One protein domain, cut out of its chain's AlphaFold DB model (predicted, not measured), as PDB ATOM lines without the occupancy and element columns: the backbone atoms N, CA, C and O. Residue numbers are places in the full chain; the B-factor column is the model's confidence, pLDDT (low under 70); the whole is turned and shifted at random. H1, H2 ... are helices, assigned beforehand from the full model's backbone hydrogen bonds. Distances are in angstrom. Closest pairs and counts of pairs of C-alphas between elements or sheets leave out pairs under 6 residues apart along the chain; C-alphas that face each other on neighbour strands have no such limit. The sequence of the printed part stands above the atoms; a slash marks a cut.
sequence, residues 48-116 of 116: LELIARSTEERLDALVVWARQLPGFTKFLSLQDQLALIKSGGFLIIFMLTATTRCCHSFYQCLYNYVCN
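This is residues 48 to 116 of the 116 residues of an uncharacterized protein of Protopolystoma xenopodis (UniProt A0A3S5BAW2). Two long helices, H1 and H4, reach out as separate arms from a small body, in which the later part of H1, the short helices H2 and H3 and the first residues of H4 come together around a turn of the chain. H4 sets out near H1 and sticks out far beyond the body with residues 95 to 114, while residues 48 to 54 of H1 stick out as a shorter arm. The printed part has 69 residues with four named helices, in the order H1, H2, H3, H4, and no named strand; the class is all helix. The whole is only just loose, close to extended, with a radius of gyration of the C-alphas of 16.3 A, and its outline is flat, spanning 53 by 32 by 16 A.

H1, residues 48 to 68, begins at C-alpha 48 at (144.099, 147.506, 207.209) and measures 29.9 A from first to last C-alpha, with a kink of 27 degrees near residue 58. H2, residues 72 to 75, measures 6.0 A. H3, residues 78 to 86, measures 12.2 A and begins at C-alpha 78 at (141.827, 171.559, 224.535). H4, residues 89 to 114, is the longest helix by residues and measures 36.7 A, ending at C-alpha 114 at (180.860, 145.678, 207.826).

H1 and H2 are close but not clearly touching, their closest C-alphas being those of Arg 67 and Thr 73, 6.1 A apart. H2 and H3 are also close but not clearly touching; their closest C-alphas, of Phe 72 and Gln 81, are 7.5 A apart. H3 runs the opposite way to H1 at a steep tilt of 39 degrees. These two are close but not clearly touching, with the closest C-alphas, of Val 63 and Ile 85, 7.9 A apart. H3 and H4 run the same way at a steep tilt of 48 degrees. They are close but not clearly touching, and their closest C-alphas, of Leu 84 and Phe 90, are 7.3 A apart. H1 and H4 are near each other, with 8 pairs of C-alphas within 10 A. H2 and H4 are apart. Every O i to N i+4 pair is within hydrogen-bond range in H3 and H4, against 16 of 17 in H1, and H2 is too short for such a pair.

The C-alphas of Ser 77 and Asn 116, the two farthest apart, are 53.5 A from each other. Residues 48 to 54 and 95 to 116 stand free; the body without them has 40 residues, spans 26 by 18 by 14 A and has a radius of gyration of 9.8 A. The printed part has no cut, and its three links are tight. The mean pLDDT of the printed part is 76.8, and residues 88 to 91 and 115 to 116 are under 70; Asn 116 is the chain's last residue.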
ATOM      1  N   LEU A  48     144.571 146.178 206.848       74.88
ATOM      2  CA  LEU A  48     144.099 147.506 207.209       74.88
ATOM      3  C   LEU A  48     143.545 147.572 208.640       74.88
ATOM      4  O   LEU A  48     143.814 148.540 209.345       74.88
ATOM      5  N   GLU A  49     142.825 146.544 209.085       77.12
ATOM      6  CA  GLU A  49     142.300 146.425 210.448       77.12
ATOM      7  C   GLU A  49     143.434 146.225 211.461       77.12
ATOM      8  O   GLU A  49     143.470 146.882 212.502       77.12
ATOM      9  N   LEU A  50     144.437 145.411 211.114       78.38
ATOM     10  CA  LEU A  50     145.655 145.247 211.910       78.38
ATOM     11  C   LEU A  50     146.398 146.582 212.078       78.38
ATOM     12  O   LEU A  50     146.819 146.941 213.180       78.38
ATOM     13  N   ILE A  51     146.549 147.338 210.985       75.69
ATOM     14  CA  ILE A  51     147.200 148.651 211.009       75.69
ATOM     15  C   ILE A  51     146.374 149.637 211.831       75.69
ATOM     16  O   ILE A  51     146.956 150.328 212.671       75.69
ATOM     17  N   ALA A  52     145.054 149.684 211.639       76.19
ATOM     18  CA  ALA A  52     144.152 150.570 212.369       76.19
ATOM     19  C   ALA A  52     144.226 150.313 213.877       76.19
ATOM     20  O   ALA A  52     144.513 151.237 214.636       76.19
ATOM     21  N   ARG A  53     144.122 149.050 214.298       77.56
ATOM     22  CA  ARG A  53     144.245 148.659 215.707       77.56
ATOM     23  C   ARG A  53     145.613 149.014 216.292       77.56
ATOM     24  O   ARG A  53     145.692 149.588 217.373       77.56
ATOM     25  N   SER A  54     146.699 148.757 215.557       75.12
ATOM     26  CA  SER A  54     148.042 149.151 216.015       75.12
ATOM     27  C   SER A  54     148.213 150.673 216.094       75.12
ATOM     28  O   SER A  54     149.007 151.183 216.887       75.12
ATOM     29  N   THR A  55     147.482 151.410 215.255       71.38
ATOM     30  CA  THR A  55     147.499 152.871 215.233       71.38
ATOM     31  C   THR A  55     146.736 153.422 216.427       71.38
ATOM     32  O   THR A  55     147.242 154.342 217.058       71.38
ATOM     33  N   GLU A  56     145.593 152.834 216.789       76.88
ATOM     34  CA  GLU A  56     144.819 153.188 217.986       76.88
ATOM     35  C   GLU A  56     145.631 152.996 219.271       76.88
ATOM     36  O   GLU A  56     145.767 153.937 220.053       76.88
ATOM     37  N   GLU A  57     146.266 151.833 219.449       79.00
ATOM     38  CA  GLU A  57     147.121 151.555 220.617       79.00
ATOM     39  C   GLU A  57     148.279 152.559 220.737       79.00
ATOM     40  O   GLU A  57     148.656 152.996 221.829       79.00
ATOM     41  N   ARG A  58     148.850 152.962 219.599       74.00
ATOM     42  CA  ARG A  58     149.929 153.954 219.563       74.00
ATOM     43  C   ARG A  58     149.428 155.381 219.727       74.00
ATOM     44  O   ARG A  58     150.194 156.212 220.210       74.00
ATOM     45  N   LEU A  59     148.185 155.667 219.345       76.44
ATOM     46  CA  LEU A  59     147.571 156.982 219.503       76.44
ATOM     47  C   LEU A  59     147.486 157.343 220.984       76.44
ATOM     48  O   LEU A  59     147.879 158.444 221.357       76.44
ATOM     49  N   ASP A  60     147.072 156.398 221.827       79.31
ATOM     50  CA  ASP A  60     146.972 156.595 223.276       79.31
ATOM     51  C   ASP A  60     148.334 156.915 223.903       79.31
ATOM     52  O   ASP A  60     148.493 157.916 224.610       79.31
ATOM     53  N   ALA A  61     149.360 156.127 223.569       79.50
ATOM     54  CA  ALA A  61     150.728 156.388 224.013       79.50
ATOM     55  C   ALA A  61     151.237 157.764 223.542       79.50
ATOM     56  O   ALA A  61     151.942 158.460 224.277       79.50
ATOM     57  N   LEU A  62     150.851 158.186 222.336       72.00
ATOM     58  CA  LEU A  62     151.219 159.492 221.797       72.00
ATOM     59  C   LEU A  62     150.473 160.647 222.470       72.00
ATOM     60  O   LEU A  62     151.068 161.700 222.670       72.00
ATOM     61  N   VAL A  63     149.200 160.477 222.834       77.44
ATOM     62  CA  VAL A  63     148.440 161.483 223.594       77.44
ATOM     63  C   VAL A  63     149.070 161.675 224.971       77.44
ATOM     64  O   VAL A  63     149.230 162.808 225.432       77.44
ATOM     65  N   VAL A  64     149.493 160.582 225.609       83.00
ATOM     66  CA  VAL A  64     150.243 160.629 226.870       83.00
ATOM     67  C   VAL A  64     151.575 161.359 226.687       83.00
ATOM     68  O   VAL A  64     151.892 162.235 227.489       83.00
ATOM     69  N   TRP A  65     152.325 161.068 225.620       82.75
ATOM     70  CA  TRP A  65     153.574 161.770 225.303       82.75
ATOM     71  C   TRP A  65     153.355 163.262 225.007       82.75
ATOM     72  O   TRP A  65     154.066 164.110 225.543       82.75
ATOM     73  N   ALA A  66     152.334 163.613 224.227       75.12
ATOM     74  CA  ALA A  66     152.032 164.995 223.868       75.12
ATOM     75  C   ALA A  66     151.697 165.844 225.102       75.12
ATOM     76  O   ALA A  66     152.104 166.998 225.197       75.12
ATOM     77  N   ARG A  67     151.034 165.263 226.109       78.94
ATOM     78  CA  ARG A  67     150.773 165.938 227.394       78.94
ATOM     79  C   ARG A  67     152.034 166.219 228.211       78.94
ATOM     80  O   ARG A  67     152.012 167.121 229.046       78.94
ATOM     81  N   GLN A  68     153.109 165.469 227.980       82.75
ATOM     82  CA  GLN A  68     154.403 165.679 228.634       82.75
ATOM     83  C   GLN A  68     155.242 166.761 227.942       82.75
ATOM     84  O   GLN A  68     156.232 167.214 228.516       82.75
ATOM     85  N   LEU A  69     154.856 167.211 226.740       77.88
ATOM     86  CA  LEU A  69     155.573 168.275 226.046       77.88
ATOM     87  C   LEU A  69     155.454 169.598 226.822       77.88
ATOM     88  O   LEU A  69     154.340 170.067 227.097       77.88
ATOM     89  N   PRO A  70     156.586 170.242 227.153       71.00
ATOM     90  CA  PRO A  70     156.572 171.503 227.874       71.00
ATOM     91  C   PRO A  70     155.855 172.568 227.039       71.00
ATOM     92  O   PRO A  70     156.257 172.890 225.927       71.00
ATOM     93  N   GLY A  71     154.764 173.107 227.586       73.38
ATOM     94  CA  GLY A  71     153.961 174.147 226.942       73.38
ATOM     95  C   GLY A  71     152.741 173.645 226.164       73.38
ATOM     96  O   GLY A  71     151.807 174.420 225.974       73.38
ATOM     97  N   PHE A  72     152.673 172.358 225.815       73.94
ATOM     98  CA  PHE A  72     151.543 171.800 225.060       73.94
ATOM     99  C   PHE A  72     150.225 171.884 225.841       73.94
ATOM    100  O   PHE A  72     149.191 172.260 225.302       73.94
ATOM    101  N   THR A  73     150.281 171.627 227.146       74.25
ATOM    102  CA  THR A  73     149.127 171.735 228.051       74.25
ATOM    103  C   THR A  73     148.907 173.140 228.610       74.25
ATOM    104  O   THR A  73     147.822 173.427 229.107       74.25
ATOM    105  N   LYS A  74     149.916 174.022 228.549       75.38
ATOM    106  CA  LYS A  74     149.859 175.379 229.129       75.38
ATOM    107  C   LYS A  74     149.429 176.461 228.140       75.38
ATOM    108  O   LYS A  74     148.798 177.421 228.566       75.38
ATOM    109  N   PHE A  75     149.796 176.339 226.866       77.19
ATOM    110  CA  PHE A  75     149.579 177.394 225.866       77.19
ATOM    111  C   PHE A  75     148.516 177.041 224.827       77.19
ATOM    112  O   PHE A  75     148.072 177.922 224.098       77.19
ATOM    113  N   LEU A  76     148.107 175.774 224.759       76.81
ATOM    114  CA  LEU A  76     147.173 175.285 223.754       76.81
ATOM    115  C   LEU A  76     145.825 174.940 224.391       76.81
ATOM    116  O   LEU A  76     145.773 174.221 225.394       76.81
ATOM    117  N   SER A  77     144.734 175.422 223.793       83.00
ATOM    118  CA  SER A  77     143.379 175.067 224.220       83.00
ATOM    119  C   SER A  77     143.102 173.580 223.969       83.00
ATOM    120  O   SER A  77     143.717 172.962 223.102       83.00
ATOM    121  N   LEU A  78     142.161 172.981 224.701       79.75
ATOM    122  CA  LEU A  78     141.827 171.559 224.535       79.75
ATOM    123  C   LEU A  78     141.355 171.230 223.102       79.75
ATOM    124  O   LEU A  78     141.676 170.171 222.566       79.75
ATOM    125  N   GLN A  79     140.626 172.161 222.478       81.44
ATOM    126  CA  GLN A  79     140.195 172.071 221.081       81.44
ATOM    127  C   GLN A  79     141.394 172.094 220.126       81.44
ATOM    128  O   GLN A  79     141.460 171.262 219.226       81.44
ATOM    129  N   ASP A  80     142.377 172.963 220.367       81.31
ATOM    130  CA  ASP A  80     143.582 173.051 219.536       81.31
ATOM    131  C   ASP A  80     144.507 171.848 219.723       81.31
ATOM    132  O   ASP A  80     145.096 171.383 218.756       81.31
ATOM    133  N   GLN A  81     144.603 171.291 220.936       78.44
ATOM    134  CA  GLN A  81     145.337 170.044 221.187       78.44
ATOM    135  C   GLN A  81     144.733 168.898 220.376       78.44
ATOM    136  O   GLN A  81     145.455 168.179 219.686       78.44
ATOM    137  N   LEU A  82     143.404 168.755 220.412       78.31
ATOM    138  CA  LEU A  82     142.697 167.734 219.645       78.31
ATOM    139  C   LEU A  82     142.818 167.980 218.137       78.31
ATOM    140  O   LEU A  82     143.026 167.037 217.376       78.31
ATOM    141  N   ALA A  83     142.733 169.239 217.704       79.38
ATOM    142  CA  ALA A  83     142.925 169.616 216.313       79.38
ATOM    143  C   ALA A  83     144.347 169.292 215.841       79.38
ATOM    144  O   ALA A  83     144.489 168.747 214.755       79.38
ATOM    145  N   LEU A  84     145.383 169.531 216.654       75.75
ATOM    146  CA  LEU A  84     146.773 169.178 216.332       75.75
ATOM    147  C   LEU A  84     146.981 167.662 216.232       75.75
ATOM    148  O   LEU A  84     147.710 167.184 215.364       75.75
ATOM    149  N   ILE A  85     146.321 166.910 217.116       76.38
ATOM    150  CA  ILE A  85     146.319 165.442 217.095       76.38
ATOM    151  C   ILE A  85     145.631 164.927 215.826       76.38
ATOM    152  O   ILE A  85     146.079 163.965 215.207       76.38
ATOM    153  N   LYS A  86     144.559 165.598 215.399       76.38
ATOM    154  CA  LYS A  86     143.740 165.196 214.254       76.38
ATOM    155  C   LYS A  86     144.263 165.710 212.904       76.38
ATOM    156  O   LYS A  86     143.980 165.092 211.884       76.38
ATOM    157  N   SER A  87     145.036 166.798 212.867       73.44
ATOM    158  CA  SER A  87     145.402 167.538 211.643       73.44
ATOM    159  C   SER A  87     146.526 166.918 210.804       73.44
ATOM    160  O   SER A  87     147.109 167.583 209.953       73.44
ATOM    161  N   GLY A  88     146.854 165.642 211.001       65.94
ATOM    162  CA  GLY A  88     147.843 164.945 210.170       65.94
ATOM    163  C   GLY A  88     149.307 165.278 210.486       65.94
ATOM    164  O   GLY A  88     150.180 164.489 210.135       65.94
ATOM    165  N   GLY A  89     149.601 166.335 211.259       66.56
ATOM    166  CA  GLY A  89     150.928 166.527 211.872       66.56
ATOM    167  C   GLY A  89     151.353 165.318 212.720       66.56
ATOM    168  O   GLY A  89     152.523 164.948 212.773       66.56
ATOM    169  N   PHE A  90     150.371 164.616 213.285       68.81
ATOM    170  CA  PHE A  90     150.546 163.344 213.979       68.81
ATOM    171  C   PHE A  90     150.964 162.180 213.077       68.81
ATOM    172  O   PHE A  90     151.809 161.382 213.478       68.81
ATOM    173  N   LEU A  91     150.436 162.095 211.850       69.50
ATOM    174  CA  LEU A  91     150.896 161.101 210.875       69.50
ATOM    175  C   LEU A  91     152.360 161.349 210.515       69.50
ATOM    176  O   LEU A  91     153.118 160.396 210.377       69.50
ATOM    177  N   ILE A  92     152.787 162.611 210.438       76.25
ATOM    178  CA  ILE A  92     154.190 162.959 210.186       76.25
ATOM    179  C   ILE A  92     155.080 162.482 211.340       76.25
ATOM    180  O   ILE A  92     156.087 161.832 211.082       76.25
ATOM    181  N   ILE A  93     154.704 162.726 212.602       76.94
ATOM    182  CA  ILE A  93     155.459 162.235 213.774       76.94
ATOM    183  C   ILE A  93     155.510 160.702 213.790       76.94
ATOM    184  O   ILE A  93     156.559 160.110 214.071       76.94
ATOM    185  N   PHE A  94     154.403 160.046 213.447       72.69
ATOM    186  CA  PHE A  94     154.325 158.592 213.366       72.69
ATOM    187  C   PHE A  94     155.242 158.029 212.275       72.69
ATOM    188  O   PHE A  94     156.031 157.122 212.539       72.69
ATOM    189  N   MET A  95     155.197 158.608 211.072       78.44
ATOM    190  CA  MET A  95     156.051 158.230 209.946       78.44
ATOM    191  C   MET A  95     157.524 158.522 210.229       78.44
ATOM    192  O   MET A  95     158.376 157.699 209.902       78.44
ATOM    193  N   LEU A  96     157.838 159.638 210.895       81.94
ATOM    194  CA  LEU A  96     159.199 159.966 211.315       81.94
ATOM    195  C   LEU A  96     159.718 158.911 212.296       81.94
ATOM    196  O   LEU A  96     160.773 158.335 212.063       81.94
ATOM    197  N   THR A  97     158.941 158.582 213.332       79.62
ATOM    198  CA  THR A  97     159.307 157.573 214.340       79.62
ATOM    199  C   THR A  97     159.474 156.186 213.720       79.62
ATOM    200  O   THR A  97     160.422 155.467 214.045       79.62
ATOM    201  N   ALA A  98     158.580 155.806 212.804       77.94
ATOM    202  CA  ALA A  98     158.690 154.562 212.050       77.94
ATOM    203  C   ALA A  98     159.972 154.543 211.204       77.94
ATOM    204  O   ALA A  98     160.742 153.587 211.277       77.94
ATOM    205  N   THR A  99     160.255 155.632 210.487       84.94
ATOM    206  CA  THR A  99     161.463 155.780 209.665       84.94
ATOM    207  C   THR A  99     162.726 155.713 210.518       84.94
ATOM    208  O   THR A  99     163.641 154.973 210.179       84.94
ATOM    209  N   THR A 100     162.778 156.395 211.665       84.00
ATOM    210  CA  THR A 100     163.938 156.353 212.569       84.00
ATOM    211  C   THR A 100     164.199 154.940 213.084       84.00
ATOM    212  O   THR A 100     165.353 154.521 213.135       84.00
ATOM    213  N   ARG A 101     163.152 154.171 213.415       82.50
ATOM    214  CA  ARG A 101     163.300 152.766 213.835       82.50
ATOM    215  C   ARG A 101     163.790 151.873 212.699       82.50
ATOM    216  O   ARG A 101     164.694 151.069 212.922       82.50
ATOM    217  N   CYS A 102     163.258 152.048 211.491       81.00
ATOM    218  CA  CYS A 102     163.727 151.326 210.306       81.00
ATOM    219  C   CYS A 102     165.192 151.652 209.996       81.00
ATOM    220  O   CYS A 102     165.998 150.743 209.811       81.00
ATOM    221  N   CYS A 103     165.561 152.934 210.016       83.44
ATOM    222  CA  CYS A 103     166.937 153.370 209.823       83.44
ATOM    223  C   CYS A 103     167.852 152.802 210.909       83.44
ATOM    224  O   CYS A 103     168.881 152.239 210.571       83.44
ATOM    225  N   HIS A 104     167.488 152.881 212.190       82.50
ATOM    226  CA  HIS A 104     168.313 152.347 213.277       82.50
ATOM    227  C   HIS A 104     168.556 150.838 213.130       82.50
ATOM    228  O   HIS A 104     169.687 150.377 213.279       82.50
ATOM    229  N   SER A 105     167.518 150.071 212.786       79.62
ATOM    230  CA  SER A 105     167.651 148.632 212.533       79.62
ATOM    231  C   SER A 105     168.542 148.346 211.320       79.62
ATOM    232  O   SER A 105     169.371 147.441 211.361       79.62
ATOM    233  N   PHE A 106     168.411 149.137 210.254       78.69
ATOM    234  CA  PHE A 106     169.239 149.010 209.058       78.69
ATOM    235  C   PHE A 106     170.706 149.373 209.326       78.69
ATOM    236  O   PHE A 106     171.602 148.640 208.916       78.69
ATOM    237  N   TYR A 107     170.958 150.447 210.079       80.69
ATOM    238  CA  TYR A 107     172.298 150.845 210.508       80.69
ATOM    239  C   TYR A 107     172.945 149.785 211.401       80.69
ATOM    240  O   TYR A 107     174.119 149.490 211.211       80.69
ATOM    241  N   GLN A 108     172.203 149.162 212.322       79.50
ATOM    242  CA  GLN A 108     172.734 148.052 213.122       79.50
ATOM    243  C   GLN A 108     173.069 146.815 212.279       79.50
ATOM    244  O   GLN A 108     174.087 146.170 212.540       79.50
ATOM    245  N   CYS A 109     172.256 146.493 211.269       77.12
ATOM    246  CA  CYS A 109     172.552 145.405 210.334       77.12
ATOM    247  C   CYS A 109     173.787 145.703 209.480       77.12
ATOM    248  O   CYS A 109     174.666 144.856 209.371       77.12
ATOM    249  N   LEU A 110     173.887 146.908 208.910       79.06
ATOM    250  CA  LEU A 110     175.060 147.325 208.138       79.06
ATOM    251  C   LEU A 110     176.324 147.340 208.991       79.06
ATOM    252  O   LEU A 110     177.361 146.864 208.549       79.06
ATOM    253  N   TYR A 111     176.237 147.853 210.217       80.25
ATOM    254  CA  TYR A 111     177.369 147.879 211.133       80.25
ATOM    255  C   TYR A 111     177.859 146.462 211.459       80.25
ATOM    256  O   TYR A 111     179.053 146.197 211.370       80.25
ATOM    257  N   ASN A 112     176.949 145.522 211.737       74.88
ATOM    258  CA  ASN A 112     177.317 144.116 211.940       74.88
ATOM    259  C   ASN A 112     177.852 143.433 210.674       74.88
ATOM    260  O   ASN A 112     178.688 142.548 210.788       74.88
ATOM    261  N   TYR A 113     177.388 143.819 209.484       72.69
ATOM    262  CA  TYR A 113     177.873 143.258 208.218       72.69
ATOM    263  C   TYR A 113     179.254 143.793 207.814       72.69
ATOM    264  O   TYR A 113     180.019 143.094 207.169       72.69
ATOM    265  N   VAL A 114     179.574 145.043 208.163       75.75
ATOM    266  CA  VAL A 114     180.860 145.678 207.826       75.75
ATOM    267  C   VAL A 114     181.948 145.354 208.856       75.75
ATOM    268  O   VAL A 114     183.125 145.329 208.507       75.75
ATOM    269  N   CYS A 115     181.582 145.124 210.120       64.44
ATOM    270  CA  CYS A 115     182.531 144.843 211.202       64.44
ATOM    271  C   CYS A 115     182.788 143.346 211.468       64.44
ATOM    272  O   CYS A 115     183.489 143.040 212.432       64.44
ATOM    273  N   ASN A 116     182.243 142.438 210.654       53.66
ATOM    274  CA  ASN A 116     182.408 140.982 210.762       53.66
ATOM    275  C   ASN A 116     182.959 140.424 209.446       53.66
ATOM    276  O   ASN A 116     183.833 139.534 209.500       53.66
TER     277      ASN A 116